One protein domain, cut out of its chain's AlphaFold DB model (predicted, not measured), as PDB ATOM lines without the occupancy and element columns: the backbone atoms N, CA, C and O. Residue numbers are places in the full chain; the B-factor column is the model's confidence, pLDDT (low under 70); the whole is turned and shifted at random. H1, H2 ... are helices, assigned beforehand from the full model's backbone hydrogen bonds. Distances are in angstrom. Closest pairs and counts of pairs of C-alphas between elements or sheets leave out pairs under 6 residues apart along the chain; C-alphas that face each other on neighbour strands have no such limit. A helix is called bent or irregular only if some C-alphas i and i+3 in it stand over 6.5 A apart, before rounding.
ATOM      1  N   PRO A  41     136.096 115.936 136.412       97.69
ATOM      2  CA  PRO A  41     137.544 115.731 136.346       97.69
ATOM      3  C   PRO A  41     138.352 117.022 136.094       97.69
ATOM      4  O   PRO A  41     139.291 117.270 136.845       97.69
ATOM      5  N   PRO A  42     137.953 117.928 135.170       97.31
ATOM      6  CA  PRO A  42     138.655 119.202 134.997       97.31
ATOM      7  C   PRO A  42     138.649 120.092 136.250       97.31
ATOM      8  O   PRO A  42     139.620 120.796 136.516       97.31
ATOM      9  N   ALA A  43     137.568 120.076 137.037       96.00
ATOM     10  CA  ALA A  43     137.503 120.840 138.283       96.00
ATOM     11  C   ALA A  43     138.445 120.264 139.352       96.00
ATOM     12  O   ALA A  43     139.079 121.027 140.081       96.00
ATOM     13  N   VAL A  44     138.574 118.933 139.412       96.62
ATOM     14  CA  VAL A  44     139.538 118.255 140.291       96.62
ATOM     15  C   VAL A  44     140.969 118.663 139.937       96.62
ATOM     16  O   VAL A  44     141.720 119.034 140.837       96.62
ATOM     17  N   ASP A  45     141.322 118.689 138.650       96.44
ATOM     18  CA  ASP A  45     142.662 119.094 138.199       96.44
ATOM     19  C   ASP A  45     142.981 120.550 138.570       96.44
ATOM     20  O   ASP A  45     144.077 120.857 139.052       96.44
ATOM     21  N   VAL A  46     142.007 121.455 138.412       95.31
ATOM     22  CA  VAL A  46     142.154 122.860 138.825       95.31
ATOM     23  C   VAL A  46     142.395 122.966 140.331       95.31
ATOM     24  O   VAL A  46     143.322 123.657 140.749       95.31
ATOM     25  N   ILE A  47     141.605 122.274 141.156       96.38
ATOM     26  CA  ILE A  47     141.778 122.281 142.619       96.38
ATOM     27  C   ILE A  47     143.142 121.715 143.009       96.38
ATOM     28  O   ILE A  47     143.827 122.297 143.850       96.38
ATOM     29  N   TYR A  48     143.564 120.623 142.373       96.69
ATOM     30  CA  TYR A  48     144.862 120.007 142.625       96.69
ATOM     31  C   TYR A  48     146.018 120.978 142.349       96.69
ATOM     32  O   TYR A  48     146.970 121.033 143.124       96.69
ATOM     33  N   GLY A  49     145.922 121.783 141.285       96.00
ATOM     34  CA  GLY A  49     146.922 122.804 140.957       96.00
ATOM     35  C   GLY A  49     146.874 124.062 141.835       96.00
ATOM     36  O   GLY A  49     147.879 124.764 141.947       96.00
ATOM     37  N   LEU A  50     145.726 124.369 142.448       96.88
ATOM     38  CA  LEU A  50     145.561 125.544 143.311       96.88
ATOM     39  C   LEU A  50     145.971 125.288 144.761       96.88
ATOM     40  O   LEU A  50     146.415 126.220 145.432       96.88
ATOM     41  N   LEU A  51     145.784 124.070 145.272       97.00
ATOM     42  CA  LEU A  51     146.051 123.743 146.671       97.00
ATOM     43  C   LEU A  51     147.521 123.424 146.936       97.00
ATOM     44  O   LEU A  51     148.236 122.870 146.105       97.00
ATOM     45  N   GLU A  52     147.969 123.740 148.149       96.62
ATOM     46  CA  GLU A  52     149.294 123.352 148.612       96.62
ATOM     47  C   GLU A  52     149.441 121.815 148.607       96.62
ATOM     48  O   GLU A  52     148.496 121.111 148.982       96.62
ATOM     49  N   PRO A  53     150.628 121.261 148.274       95.38
ATOM     50  CA  PRO A  53     150.818 119.812 148.113       95.38
ATOM     51  C   PRO A  53     150.398 118.961 149.320       95.38
ATOM     52  O   PRO A  53     150.015 117.803 149.163       95.38
ATOM     53  N   THR A  54     150.436 119.537 150.526       95.75
ATOM     54  CA  THR A  54     149.999 118.881 151.770       95.75
ATOM     55  C   THR A  54     148.532 118.436 151.728       95.75
ATOM     56  O   THR A  54     148.184 117.402 152.296       95.75
ATOM     57  N   TYR A  55     147.675 119.163 151.002       95.62
ATOM     58  CA  TYR A  55     146.245 118.872 150.903       95.62
ATOM     59  C   TYR A  55     145.908 117.839 149.827       95.62
ATOM     60  O   TYR A  55     144.789 117.329 149.817       95.62
ATOM     61  N   ARG A  56     146.852 117.515 148.929       95.38
ATOM     62  CA  ARG A  56     146.685 116.520 147.851       95.38
ATOM     63  C   ARG A  56     145.411 116.724 147.010       95.38
ATOM     64  O   ARG A  56     144.790 115.761 146.578       95.38
ATOM     65  N   GLY A  57     145.006 117.979 146.811       95.44
ATOM     66  CA  GLY A  57     143.798 118.326 146.058       95.44
ATOM     67  C   GLY A  57     142.470 118.033 146.770       95.44
ATOM     68  O   GLY A  57     141.437 118.059 146.112       95.44
ATOM     69  N   HIS A  58     142.467 117.754 148.079       96.50
ATOM     70  CA  HIS A  58     141.244 117.489 148.839       96.50
ATOM     71  C   HIS A  58     140.676 118.755 149.492       96.50
ATOM     72  O   HIS A  58     141.377 119.446 150.234       96.50
ATOM     73  N   LEU A  59     139.378 119.004 149.289       97.12
ATOM     74  CA  LEU A  59     138.672 120.136 149.901       97.12
ATOM     75  C   LEU A  59     138.390 119.959 151.404       97.12
ATOM     76  O   LEU A  59     138.418 120.935 152.149       97.12
ATOM     77  N   GLY A  60     138.158 118.732 151.882       96.00
ATOM     78  CA  GLY A  60     137.808 118.472 153.287       96.00
ATOM     79  C   GLY A  60     138.739 119.147 154.308       96.00
ATOM     80  O   GLY A  60     138.259 119.886 155.167       96.00
ATOM     81  N   PRO A  61     140.068 118.951 154.222       95.31
ATOM     82  CA  PRO A  61     141.018 119.555 155.157       95.31
ATOM     83  C   PRO A  61     141.087 121.090 155.143       95.31
ATOM     84  O   PRO A  61     141.577 121.664 156.111       95.31
ATOM     85  N   ILE A  62     140.640 121.758 154.071       95.94
ATOM     86  CA  ILE A  62     140.675 123.228 153.969       95.94
ATOM     87  C   ILE A  62     139.342 123.892 154.320       95.94
ATOM     88  O   ILE A  62     139.302 125.108 154.494       95.94
ATOM     89  N   ALA A  63     138.262 123.120 154.452       95.69
ATOM     90  CA  ALA A  63     136.905 123.638 154.629       95.69
ATOM     91  C   ALA A  63     136.723 124.472 155.910       95.69
ATOM     92  O   ALA A  63     135.850 125.330 155.979       95.69
ATOM     93  N   SER A  64     137.568 124.265 156.923       93.69
ATOM     94  CA  SER A  64     137.546 125.038 158.175       93.69
ATOM     95  C   SER A  64     138.575 126.166 158.236       93.69
ATOM     96  O   SER A  64     138.591 126.922 159.206       93.69
ATOM     97  N   TRP A  65     139.403 126.339 157.200       96.12
ATOM     98  CA  TRP A  65     140.462 127.351 157.189       96.12
ATOM     99  C   TRP A  65     139.924 128.766 157.446       96.12
ATOM    100  O   TRP A  65     140.526 129.524 158.205       96.12
ATOM    101  N   ALA A  66     138.765 129.120 156.880       96.19
ATOM    102  CA  ALA A  66     138.175 130.445 157.074       96.19
ATOM    103  C   ALA A  66     137.759 130.690 158.544       96.19
ATOM    104  O   ALA A  66     137.913 131.795 159.068       96.19
ATOM    105  N   ASP A  67     137.279 129.655 159.244       94.81
ATOM    106  CA  ASP A  67     136.926 129.746 160.668       94.81
ATOM    107  C   ASP A  67     138.148 129.861 161.582       94.81
ATOM    108  O   ASP A  67     138.071 130.471 162.654       94.81
ATOM    109  N   GLU A  68     139.274 129.290 161.165       94.62
ATOM    110  CA  GLU A  68     140.552 129.418 161.856       94.62
ATOM    111  C   GLU A  68     141.150 130.809 161.632       94.62
ATOM    112  O   GLU A  68     141.503 131.506 162.593       94.62
ATOM    113  N   ILE A  69     141.223 131.248 160.374       96.19
ATOM    114  CA  ILE A  69     141.943 132.462 160.001       96.19
ATOM    115  C   ILE A  69     141.234 133.731 160.480       96.19
ATOM    116  O   ILE A  69     141.923 134.670 160.865       96.19
ATOM    117  N   LYS A  70     139.897 133.755 160.610       94.75
ATOM    118  CA  LYS A  70     139.149 134.923 161.137       94.75
ATOM    119  C   LYS A  70     139.521 135.318 162.580       94.75
ATOM    120  O   LYS A  70     139.112 136.372 163.085       94.75
ATOM    121  N   ARG A  71     140.263 134.453 163.287       95.50
ATOM    122  CA  ARG A  71     140.840 134.724 164.617       95.50
ATOM    123  C   ARG A  71     142.202 135.426 164.543       95.50
ATOM    124  O   ARG A  71     142.609 136.044 165.522       95.50
ATOM    125  N   ASN A  72     142.888 135.366 163.403       97.50
ATOM    126  CA  ASN A  72     144.119 136.104 163.135       97.50
ATOM    127  C   ASN A  72     143.805 137.595 162.930       97.50
ATOM    128  O   ASN A  72     142.862 137.940 162.220       97.50
ATOM    129  N   SER A  73     144.614 138.495 163.495       96.69
ATOM    130  CA  SER A  73     144.410 139.946 163.373       96.69
ATOM    131  C   SER A  73     144.417 140.450 161.926       96.69
ATOM    132  O   SER A  73     143.721 141.413 161.623       96.69
ATOM    133  N   LYS A  74     145.140 139.783 161.016       97.00
ATOM    134  CA  LYS A  74     145.174 140.129 159.583       97.00
ATOM    135  C   LYS A  74     143.890 139.768 158.831       97.00
ATOM    136  O   LYS A  74     143.675 140.279 157.738       97.00
ATOM    137  N   TYR A  75     143.064 138.896 159.404       96.88
ATOM    138  CA  TYR A  75     141.836 138.365 158.802       96.88
ATOM    139  C   TYR A  75     140.610 138.593 159.687       96.88
ATOM    140  O   TYR A  75     139.541 138.065 159.415       96.88
ATOM    141  N   SER A  76     140.722 139.400 160.742       96.06
ATOM    142  CA  SER A  76     139.592 139.697 161.630       96.06
ATOM    143  C   SER A  76     138.411 140.330 160.891       96.06
ATOM    144  O   SER A  76     137.267 140.138 161.295       96.06
ATOM    145  N   TRP A  77     138.687 141.025 159.784       94.88
ATOM    146  CA  TRP A  77     137.688 141.575 158.876       94.88
ATOM    147  C   TRP A  77     136.790 140.497 158.258       94.88
ATOM    148  O   TRP A  77     135.626 140.769 158.004       94.88
ATOM    149  N   SER A  78     137.266 139.262 158.063       95.81
ATOM    150  CA  SER A  78     136.490 138.230 157.364       95.81
ATOM    151  C   SER A  78     135.365 137.623 158.204       95.81
ATOM    152  O   SER A  78     134.625 136.790 157.698       95.81
ATOM    153  N   ARG A  79     135.213 138.003 159.482       94.00
ATOM    154  CA  ARG A  79     134.239 137.391 160.405       94.00
ATOM    155  C   ARG A  79     132.799 137.471 159.907       94.00
ATOM    156  O   ARG A  79     132.101 136.463 159.982       94.00
ATOM    157  N   THR A  80     132.381 138.625 159.393       94.25
ATOM    158  CA  THR A  80     131.001 138.851 158.935       94.25
ATOM    159  C   THR A  80     130.696 138.124 157.627       94.25
ATOM    160  O   THR A  80     129.549 137.809 157.345       94.25
ATOM    161  N   LEU A  81     131.723 137.704 156.880       95.69
ATOM    162  CA  LEU A  81     131.561 136.902 155.662       95.69
ATOM    163  C   LEU A  81     131.016 135.490 155.937       95.69
ATOM    164  O   LEU A  81     130.796 134.719 155.006       95.69
ATOM    165  N   HIS A  82     130.844 135.106 157.205       93.75
ATOM    166  CA  HIS A  82     130.387 133.774 157.586       93.75
ATOM    167  C   HIS A  82     128.869 133.654 157.737       93.75
ATOM    168  O   HIS A  82     128.408 132.520 157.887       93.75
ATOM    169  N   TYR A  83     128.129 134.760 157.711       92.75
ATOM    170  CA  TYR A  83     126.690 134.800 157.961       92.75
ATOM    171  C   TYR A  83     126.030 135.981 157.228       92.75
ATOM    172  O   TYR A  83     126.698 136.785 156.579       92.75
ATOM    173  N   VAL A  84     124.704 136.030 157.287       94.12
ATOM    174  CA  VAL A  84     123.877 137.196 156.973       94.12
ATOM    175  C   VAL A  84     122.931 137.343 158.158       94.12
ATOM    176  O   VAL A  84     122.335 136.349 158.574       94.12
ATOM    177  N   ASP A  85     122.866 138.536 158.736       91.06
ATOM    178  CA  ASP A  85     122.018 138.794 159.895       91.06
ATOM    179  C   ASP A  85     120.688 139.349 159.384       91.06
ATOM    180  O   ASP A  85     120.599 140.516 159.005       91.06
ATOM    181  N   SER A  86     119.669 138.488 159.313       92.06
ATOM    182  CA  SER A  86     118.324 138.888 158.906       92.06
ATOM    183  C   SER A  86     117.672 139.780 159.956       92.06
ATOM    184  O   SER A  86     117.716 139.491 161.152       92.06
ATOM    185  N   ASN A  87     117.021 140.853 159.508       92.12
ATOM    186  CA  ASN A  87     116.177 141.679 160.366       92.12
ATOM    187  C   ASN A  87     114.706 141.219 160.305       92.12
ATOM    188  O   ASN A  87     113.812 141.990 159.947       92.12
ATOM    189  N   ASP A  88     114.472 139.941 160.609       93.88
ATOM    190  CA  ASP A  88     113.162 139.283 160.619       93.88
ATOM    191  C   ASP A  88     112.625 139.060 162.051       93.88
ATOM    192  O   ASP A  88     113.142 139.612 163.025       93.88
ATOM    193  N   ASN A  89     111.521 138.316 162.201       94.88
ATOM    194  CA  ASN A  89     110.842 138.130 163.491       94.88
ATOM    195  C   ASN A  89     110.514 136.649 163.771       94.88
ATOM    196  O   ASN A  89     109.334 136.266 163.856       94.88
ATOM    197  N   LEU A  98     117.946 141.245 150.868       91.88
ATOM    198  CA  LEU A  98     119.171 141.836 150.319       91.88
ATOM    199  C   LEU A  98     118.847 143.096 149.492       91.88
ATOM    200  O   LEU A  98     117.901 143.066 148.701       91.88
ATOM    201  N   PRO A  99     119.651 144.175 149.590       90.81
ATOM    202  CA  PRO A  99     120.931 144.262 150.308       90.81
ATOM    203  C   PRO A  99     120.822 144.634 151.798       90.81
ATOM    204  O   PRO A  99     121.848 144.715 152.460       90.81
ATOM    205  N   GLN A 100     119.621 144.875 152.331       91.69
ATOM    206  CA  GLN A 100     119.414 145.453 153.667       91.69
ATOM    207  C   GLN A 100     120.059 144.633 154.797       91.69
ATOM    208  O   GLN A 100     120.688 145.216 155.674       91.69
ATOM    209  N   ASP A 101     119.963 143.307 154.731       94.56
ATOM    210  CA  ASP A 101     120.515 142.383 155.733       94.56
ATOM    211  C   ASP A 101     122.027 142.120 155.551       94.56
ATOM    212  O   ASP A 101     122.663 141.433 156.351       94.56
ATOM    213  N   CYS A 102     122.634 142.649 154.484       94.12
ATOM    214  CA  CYS A 102     124.059 142.512 154.195       94.12
ATOM    215  C   CYS A 102     124.781 143.833 154.459       94.12
ATOM    216  O   CYS A 102     125.033 144.624 153.548       94.12
ATOM    217  N   GLU A 103     125.114 144.076 155.725       85.94
ATOM    218  CA  GLU A 103     125.734 145.329 156.154       85.94
ATOM    219  C   GLU A 103     127.008 145.639 155.341       85.94
ATOM    220  O   GLU A 103     127.939 144.831 155.292       85.94
ATOM    221  N   HIS A 104     127.050 146.808 154.693       86.25
ATOM    222  CA  HIS A 104     128.183 147.282 153.880       86.25
ATOM    223  C   HIS A 104     128.680 146.288 152.808       86.25
ATOM    224  O   HIS A 104     129.879 146.243 152.522       86.25
ATOM    225  N   ASP A 105     127.787 145.471 152.235       85.50
ATOM    226  CA  ASP A 105     128.133 144.389 151.300       85.50
ATOM    227  C   ASP A 105     129.121 143.358 151.890       85.50
ATOM    228  O   ASP A 105     129.868 142.694 151.164       85.50
ATOM    229  N   PHE A 106     129.134 143.197 153.216       92.19
ATOM    230  CA  PHE A 106     130.112 142.392 153.951       92.19
ATOM    231  C   PHE A 106     129.459 141.211 154.683       92.19
ATOM    232  O   PHE A 106     129.568 141.068 155.899       92.19
ATOM    233  N   CYS A 107     128.809 140.329 153.921       95.25
ATOM    234  CA  CYS A 107     128.126 139.137 154.425       95.25
ATOM    235  C   CYS A 107     128.453 137.888 153.581       95.25
ATOM    236  O   CYS A 107     129.217 137.934 152.613       95.25
ATOM    237  N   VAL A 108     127.875 136.737 153.933       95.12
ATOM    238  CA  VAL A 108     128.146 135.460 153.248       95.12
ATOM    239  C   VAL A 108     127.744 135.450 151.769       95.12
ATOM    240  O   VAL A 108     128.442 134.856 150.947       95.12
ATOM    241  N   THR A 109     126.659 136.129 151.391       95.12
ATOM    242  CA  THR A 109     126.160 136.112 150.004       95.12
ATOM    243  C   THR A 109     127.078 136.900 149.068       95.12
ATOM    244  O   THR A 109     127.423 136.415 147.987       95.12
ATOM    245  N   THR A 110     127.570 138.060 149.507       95.50
ATOM    246  CA  THR A 110     128.563 138.846 148.762       95.50
ATOM    247  C   THR A 110     129.939 138.184 148.776       95.50
ATOM    248  O   THR A 110     130.641 138.222 147.762       95.50
ATOM    249  N   ALA A 111     130.311 137.490 149.858       96.62
ATOM    250  CA  ALA A 111     131.529 136.684 149.906       96.62
ATOM    251  C   ALA A 111     131.515 135.560 148.859       96.62
ATOM    252  O   ALA A 111     132.491 135.403 148.122       96.62
ATOM    253  N   ILE A 112     130.406 134.818 148.740       96.62
ATOM    254  CA  ILE A 112     130.242 133.777 147.714       96.62
ATOM    255  C   ILE A 112     130.424 134.379 146.318       96.62
ATOM    256  O   ILE A 112     131.212 133.850 145.530       96.62
ATOM    257  N   ALA A 113     129.762 135.501 146.018       96.38
ATOM    258  CA  ALA A 113     129.885 136.162 144.718       96.38
ATOM    259  C   ALA A 113     131.331 136.612 144.427       96.38
ATOM    260  O   ALA A 113     131.888 136.289 143.373       96.38
ATOM    261  N   ASN A 114     131.969 137.298 145.381       97.50
ATOM    262  CA  ASN A 114     133.332 137.810 145.250       97.50
ATOM    263  C   ASN A 114     134.349 136.681 145.036       97.50
ATOM    264  O   ASN A 114     135.091 136.677 144.051       97.50
ATOM    265  N   TYR A 115     134.378 135.692 145.931       97.88
ATOM    266  CA  TYR A 115     135.366 134.623 145.839       97.88
ATOM    267  C   TYR A 115     135.103 133.688 144.661       97.88
ATOM    268  O   TYR A 115     136.064 133.153 144.110       97.88
ATOM    269  N   THR A 116     133.855 133.553 144.195       97.88
ATOM    270  CA  THR A 116     133.568 132.825 142.945       97.88
ATOM    271  C   THR A 116     134.195 133.541 141.757       97.88
ATOM    272  O   THR A 116     134.927 132.917 140.986       97.88
ATOM    273  N   GLY A 117     134.008 134.863 141.661       98.06
ATOM    274  CA  GLY A 117     134.652 135.677 140.630       98.06
ATOM    275  C   GLY A 117     136.181 135.590 140.687       98.06
ATOM    276  O   GLY A 117     136.827 135.348 139.669       98.06
ATOM    277  N   ARG A 118     136.772 135.687 141.886       98.06
ATOM    278  CA  ARG A 118     138.230 135.564 142.071       98.06
ATOM    279  C   ARG A 118     138.758 134.178 141.704       98.06
ATOM    280  O   ARG A 118     139.831 134.075 141.122       98.06
ATOM    281  N   LEU A 119     138.032 133.107 142.023       97.06
ATOM    282  CA  LEU A 119     138.446 131.745 141.676       97.06
ATOM    283  C   LEU A 119     138.474 131.531 140.151       97.06
ATOM    284  O   LEU A 119     139.352 130.825 139.640       97.06
ATOM    285  N   GLN A 120     137.542 132.165 139.437       96.56
ATOM    286  CA  GLN A 120     137.411 132.107 137.980       96.56
ATOM    287  C   GLN A 120     138.358 133.062 137.235       96.56
ATOM    288  O   GLN A 120     138.648 132.830 136.061       96.56
ATOM    289  N   ASP A 121     138.872 134.107 137.888       97.38
ATOM    290  CA  ASP A 121     139.764 135.077 137.252       97.38
ATOM    291  C   ASP A 121     141.188 134.525 137.069       97.38
ATOM    292  O   ASP A 121     142.020 134.521 137.980       97.38
ATOM    293  N   CYS A 122     141.492 134.098 135.843       92.88
ATOM    294  CA  CYS A 122     142.811 133.597 135.454       92.88
ATOM    295  C   CYS A 122     143.929 134.655 135.486       92.88
ATOM    296  O   CYS A 122     145.092 134.287 135.318       92.88
ATOM    297  N   LYS A 123     143.618 135.945 135.677       97.38
ATOM    298  CA  LYS A 123     144.630 137.001 135.852       97.38
ATOM    299  C   LYS A 123     145.169 137.055 137.281       97.38
ATOM    300  O   LYS A 123     146.250 137.604 137.497       97.38
ATOM    301  N   LEU A 124     144.432 136.514 138.253       98.00
ATOM    302  CA  LEU A 124     144.873 136.458 139.641       98.00
ATOM    303  C   LEU A 124     145.941 135.383 139.840       98.00
ATOM    304  O   LEU A 124     145.937 134.327 139.204       98.00
ATOM    305  N   SER A 125     146.849 135.646 140.779       97.69
ATOM    306  CA  SER A 125     147.877 134.682 141.168       97.69
ATOM    307  C   SER A 125     147.268 133.403 141.748       97.69
ATOM    308  O   SER A 125     146.187 133.419 142.344       97.69
ATOM    309  N   THR A 126     148.013 132.298 141.670       96.38
ATOM    310  CA  THR A 126     147.647 131.030 142.321       96.38
ATOM    311  C   THR A 126     147.316 131.225 143.800       96.38
ATOM    312  O   THR A 126     146.351 130.645 144.278       96.38
ATOM    313  N   LEU A 127     148.047 132.092 144.513       96.56
ATOM    314  CA  LEU A 127     147.796 132.370 145.930       96.56
ATOM    315  C   LEU A 127     146.427 133.031 146.161       96.56
ATOM    316  O   LEU A 127     145.693 132.624 147.055       96.56
ATOM    317  N   GLN A 128     146.055 134.015 145.340       98.06
ATOM    318  CA  GLN A 128     144.751 134.684 145.448       98.06
ATOM    319  C   GLN A 128     143.592 133.746 145.090       98.06
ATOM    320  O   GLN A 128     142.528 133.816 145.706       98.06
ATOM    321  N   ARG A 129     143.792 132.860 144.108       98.25
ATOM    322  CA  ARG A 129     142.797 131.850 143.713       98.25
ATOM    323  C   ARG A 129     142.686 130.721 144.742       98.25
ATOM    324  O   ARG A 129     141.584 130.255 145.003       98.25
ATOM    325  N   ASN A 130     143.796 130.331 145.371       97.94
ATOM    326  CA  ASN A 130     143.830 129.404 146.506       97.94
ATOM    327  C   ASN A 130     143.045 129.960 147.701       97.94
ATOM    328  O   ASN A 130     142.188 129.272 148.247       97.94
ATOM    329  N   GLU A 131     143.285 131.221 148.065       97.75
ATOM    330  CA  GLU A 131     142.525 131.902 149.116       97.75
ATOM    331  C   GLU A 131     141.024 131.930 148.786       97.75
ATOM    332  O   GLU A 131     140.197 131.581 149.627       97.75
ATOM    333  N   ALA A 132     140.666 132.267 147.543       97.94
ATOM    334  CA  ALA A 132     139.278 132.262 147.096       97.94
ATOM    335  C   ALA A 132     138.626 130.872 147.194       97.94
ATOM    336  O   ALA A 132     137.506 130.749 147.691       97.94
ATOM    337  N   LEU A 133     139.346 129.820 146.792       97.69
ATOM    338  CA  LEU A 133     138.895 128.437 146.937       97.69
ATOM    339  C   LEU A 133     138.645 128.074 148.408       97.69
ATOM    340  O   LEU A 133     137.630 127.450 148.717       97.69
ATOM    341  N   LYS A 134     139.529 128.490 149.322       97.25
ATOM    342  CA  LYS A 134     139.379 128.235 150.763       97.25
ATOM    343  C   LYS A 134     138.170 128.953 151.363       97.25
ATOM    344  O   LYS A 134     137.451 128.347 152.152       97.25
ATOM    345  N   PHE A 135     137.898 130.195 150.960       97.25
ATOM    346  CA  PHE A 135     136.685 130.898 151.391       97.25
ATOM    347  C   PHE A 135     135.404 130.235 150.863       97.25
ATOM    348  O   PHE A 135     134.477 130.025 151.643       97.25
ATOM    349  N   ILE A 136     135.358 129.831 149.588       95.12
ATOM    350  CA  ILE A 136     134.189 129.124 149.026       95.12
ATOM    351  C   ILE A 136     133.964 127.775 149.709       95.12
ATOM    352  O   ILE A 136     132.825 127.449 150.022       95.12
ATOM    353  N   SER A 137     135.033 127.022 149.981       92.75
ATOM    354  CA  SER A 137     134.942 125.682 150.584       92.75
ATOM    355  C   SER A 137     134.349 125.690 151.998       92.75
ATOM    356  O   SER A 137     133.877 124.656 152.461       92.75
ATOM    357  N   LYS A 138     134.382 126.839 152.690       86.50
ATOM    358  CA  LYS A 138     133.688 127.046 153.969       86.50
ATOM    359  C   LYS A 138     132.228 127.471 153.782       86.50
ATOM    360  O   LYS A 138     131.395 127.190 154.641       86.50
ATOM    361  N   SER A 139     131.946 128.259 152.744       63.62
ATOM    362  CA  SER A 139     130.606 128.803 152.480       63.62
ATOM    363  C   SER A 139     129.631 127.761 151.927       63.62
ATOM    364  O   SER A 139     128.431 128.022 151.921       63.62
ATOM    365  N   SER A 140     130.146 126.617 151.472       52.91
ATOM    366  CA  SER A 140     129.391 125.398 151.163       52.91
ATOM    367  C   SER A 140     129.113 124.543 152.392       52.91
ATOM    368  O   SER A 140     130.053 124.337 153.195       52.91
TER     369      SER A 140
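What this domain is: This is residues 41 to 89 and 98 to 140 of the 140 residues of an uncharacterized protein of Synchytrium endobioticum (UniProt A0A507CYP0). A helical hairpin, H4 and H5, makes the core; H1 packs on it near the turn between the two helices, and the short H2 and H3 pack near its other end, H2 on H5 and H3 on H4. An unnamed stretch, residues 51 to 64, leads from H1 to H2, and residues 83 to 89 after H3 run out to a cut, making one end of the long axis. The printed part has 92 residues with five named helices, H1 to H5 in chain order, and no named strand; the class is all helix. The whole is compact, with a radius of gyration of the C-alphas of 14.2 A, yet elongated in outline, spanning 45 by 25 by 23 A.

Where its parts are: Find C-alpha 41 at (137.544, 115.731, 136.346); from there H1, residues 41 to 50, runs 14.5 A. H2 is residues 65 to 69, and H3 is residues 76 to 82. H3 is irregular: C-alphas 77 and 80 are 7.2 A apart. Past the cut, look at C-alpha 108 at (128.146, 135.460, 153.248), where H4, residues 108 to 120, begins its 18.2 A. H5, residues 126 to 139, covers 20.0 A and ends with C-alpha 139 at (130.606, 128.803, 152.480).

How they stand to each other: Start at H5, the hub, which touches three other helices. H4 and H5 form a helical hairpin: they touch, with the C-alphas of Tyr 115 and Ala 132 closest at 4.7 A, and run opposite ways at a shallow tilt of 34 degrees, only just short of steep. H1 touches residues 126 to 130 of H5 alone, closest at the C-alphas of Leu 50 and Asn 130, 5.3 A, at a steep tilt of 63 degrees, opposite ways. H2 touches residues 134 to 138 of H5 alone; the C-alphas of Ala 66 and Phe 135 are closest, at 5.9 A. H3 touches residues 108 to 111 of H4 alone, about perpendicular at 78 degrees, with the C-alphas of Leu 81 and Val 108 closest at 4.4 A. The helix packing is mostly crossed, but only just: of the three touching pairs H1 and H5, H3 and H4, and H4 and H5, one, H4 and H5, is at a shallow tilt. H1 is apart from H2, H3 and H4. In H1, H2, H4 and H5 every O i to N i+4 pair is within hydrogen-bond range; in H3, 0 of 3 are, beside 3 of 4 O i to N i+3 pairs.

The domain as a whole: The two C-alphas farthest apart are those of Pro 53 and Asn 89, 46.6 A. Look for the cut after Asn 89: residues 90 to 97 are not printed, and C-alphas 89 and 98 are 16.0 A apart. The link from H1 to H2 is long, that from H2 to H3 short, and that from H4 to H5 tight; the link from H3 to H4 lies across the cut. The mean pLDDT of the printed part is 94.5, and residues 139 to 140 are under 70.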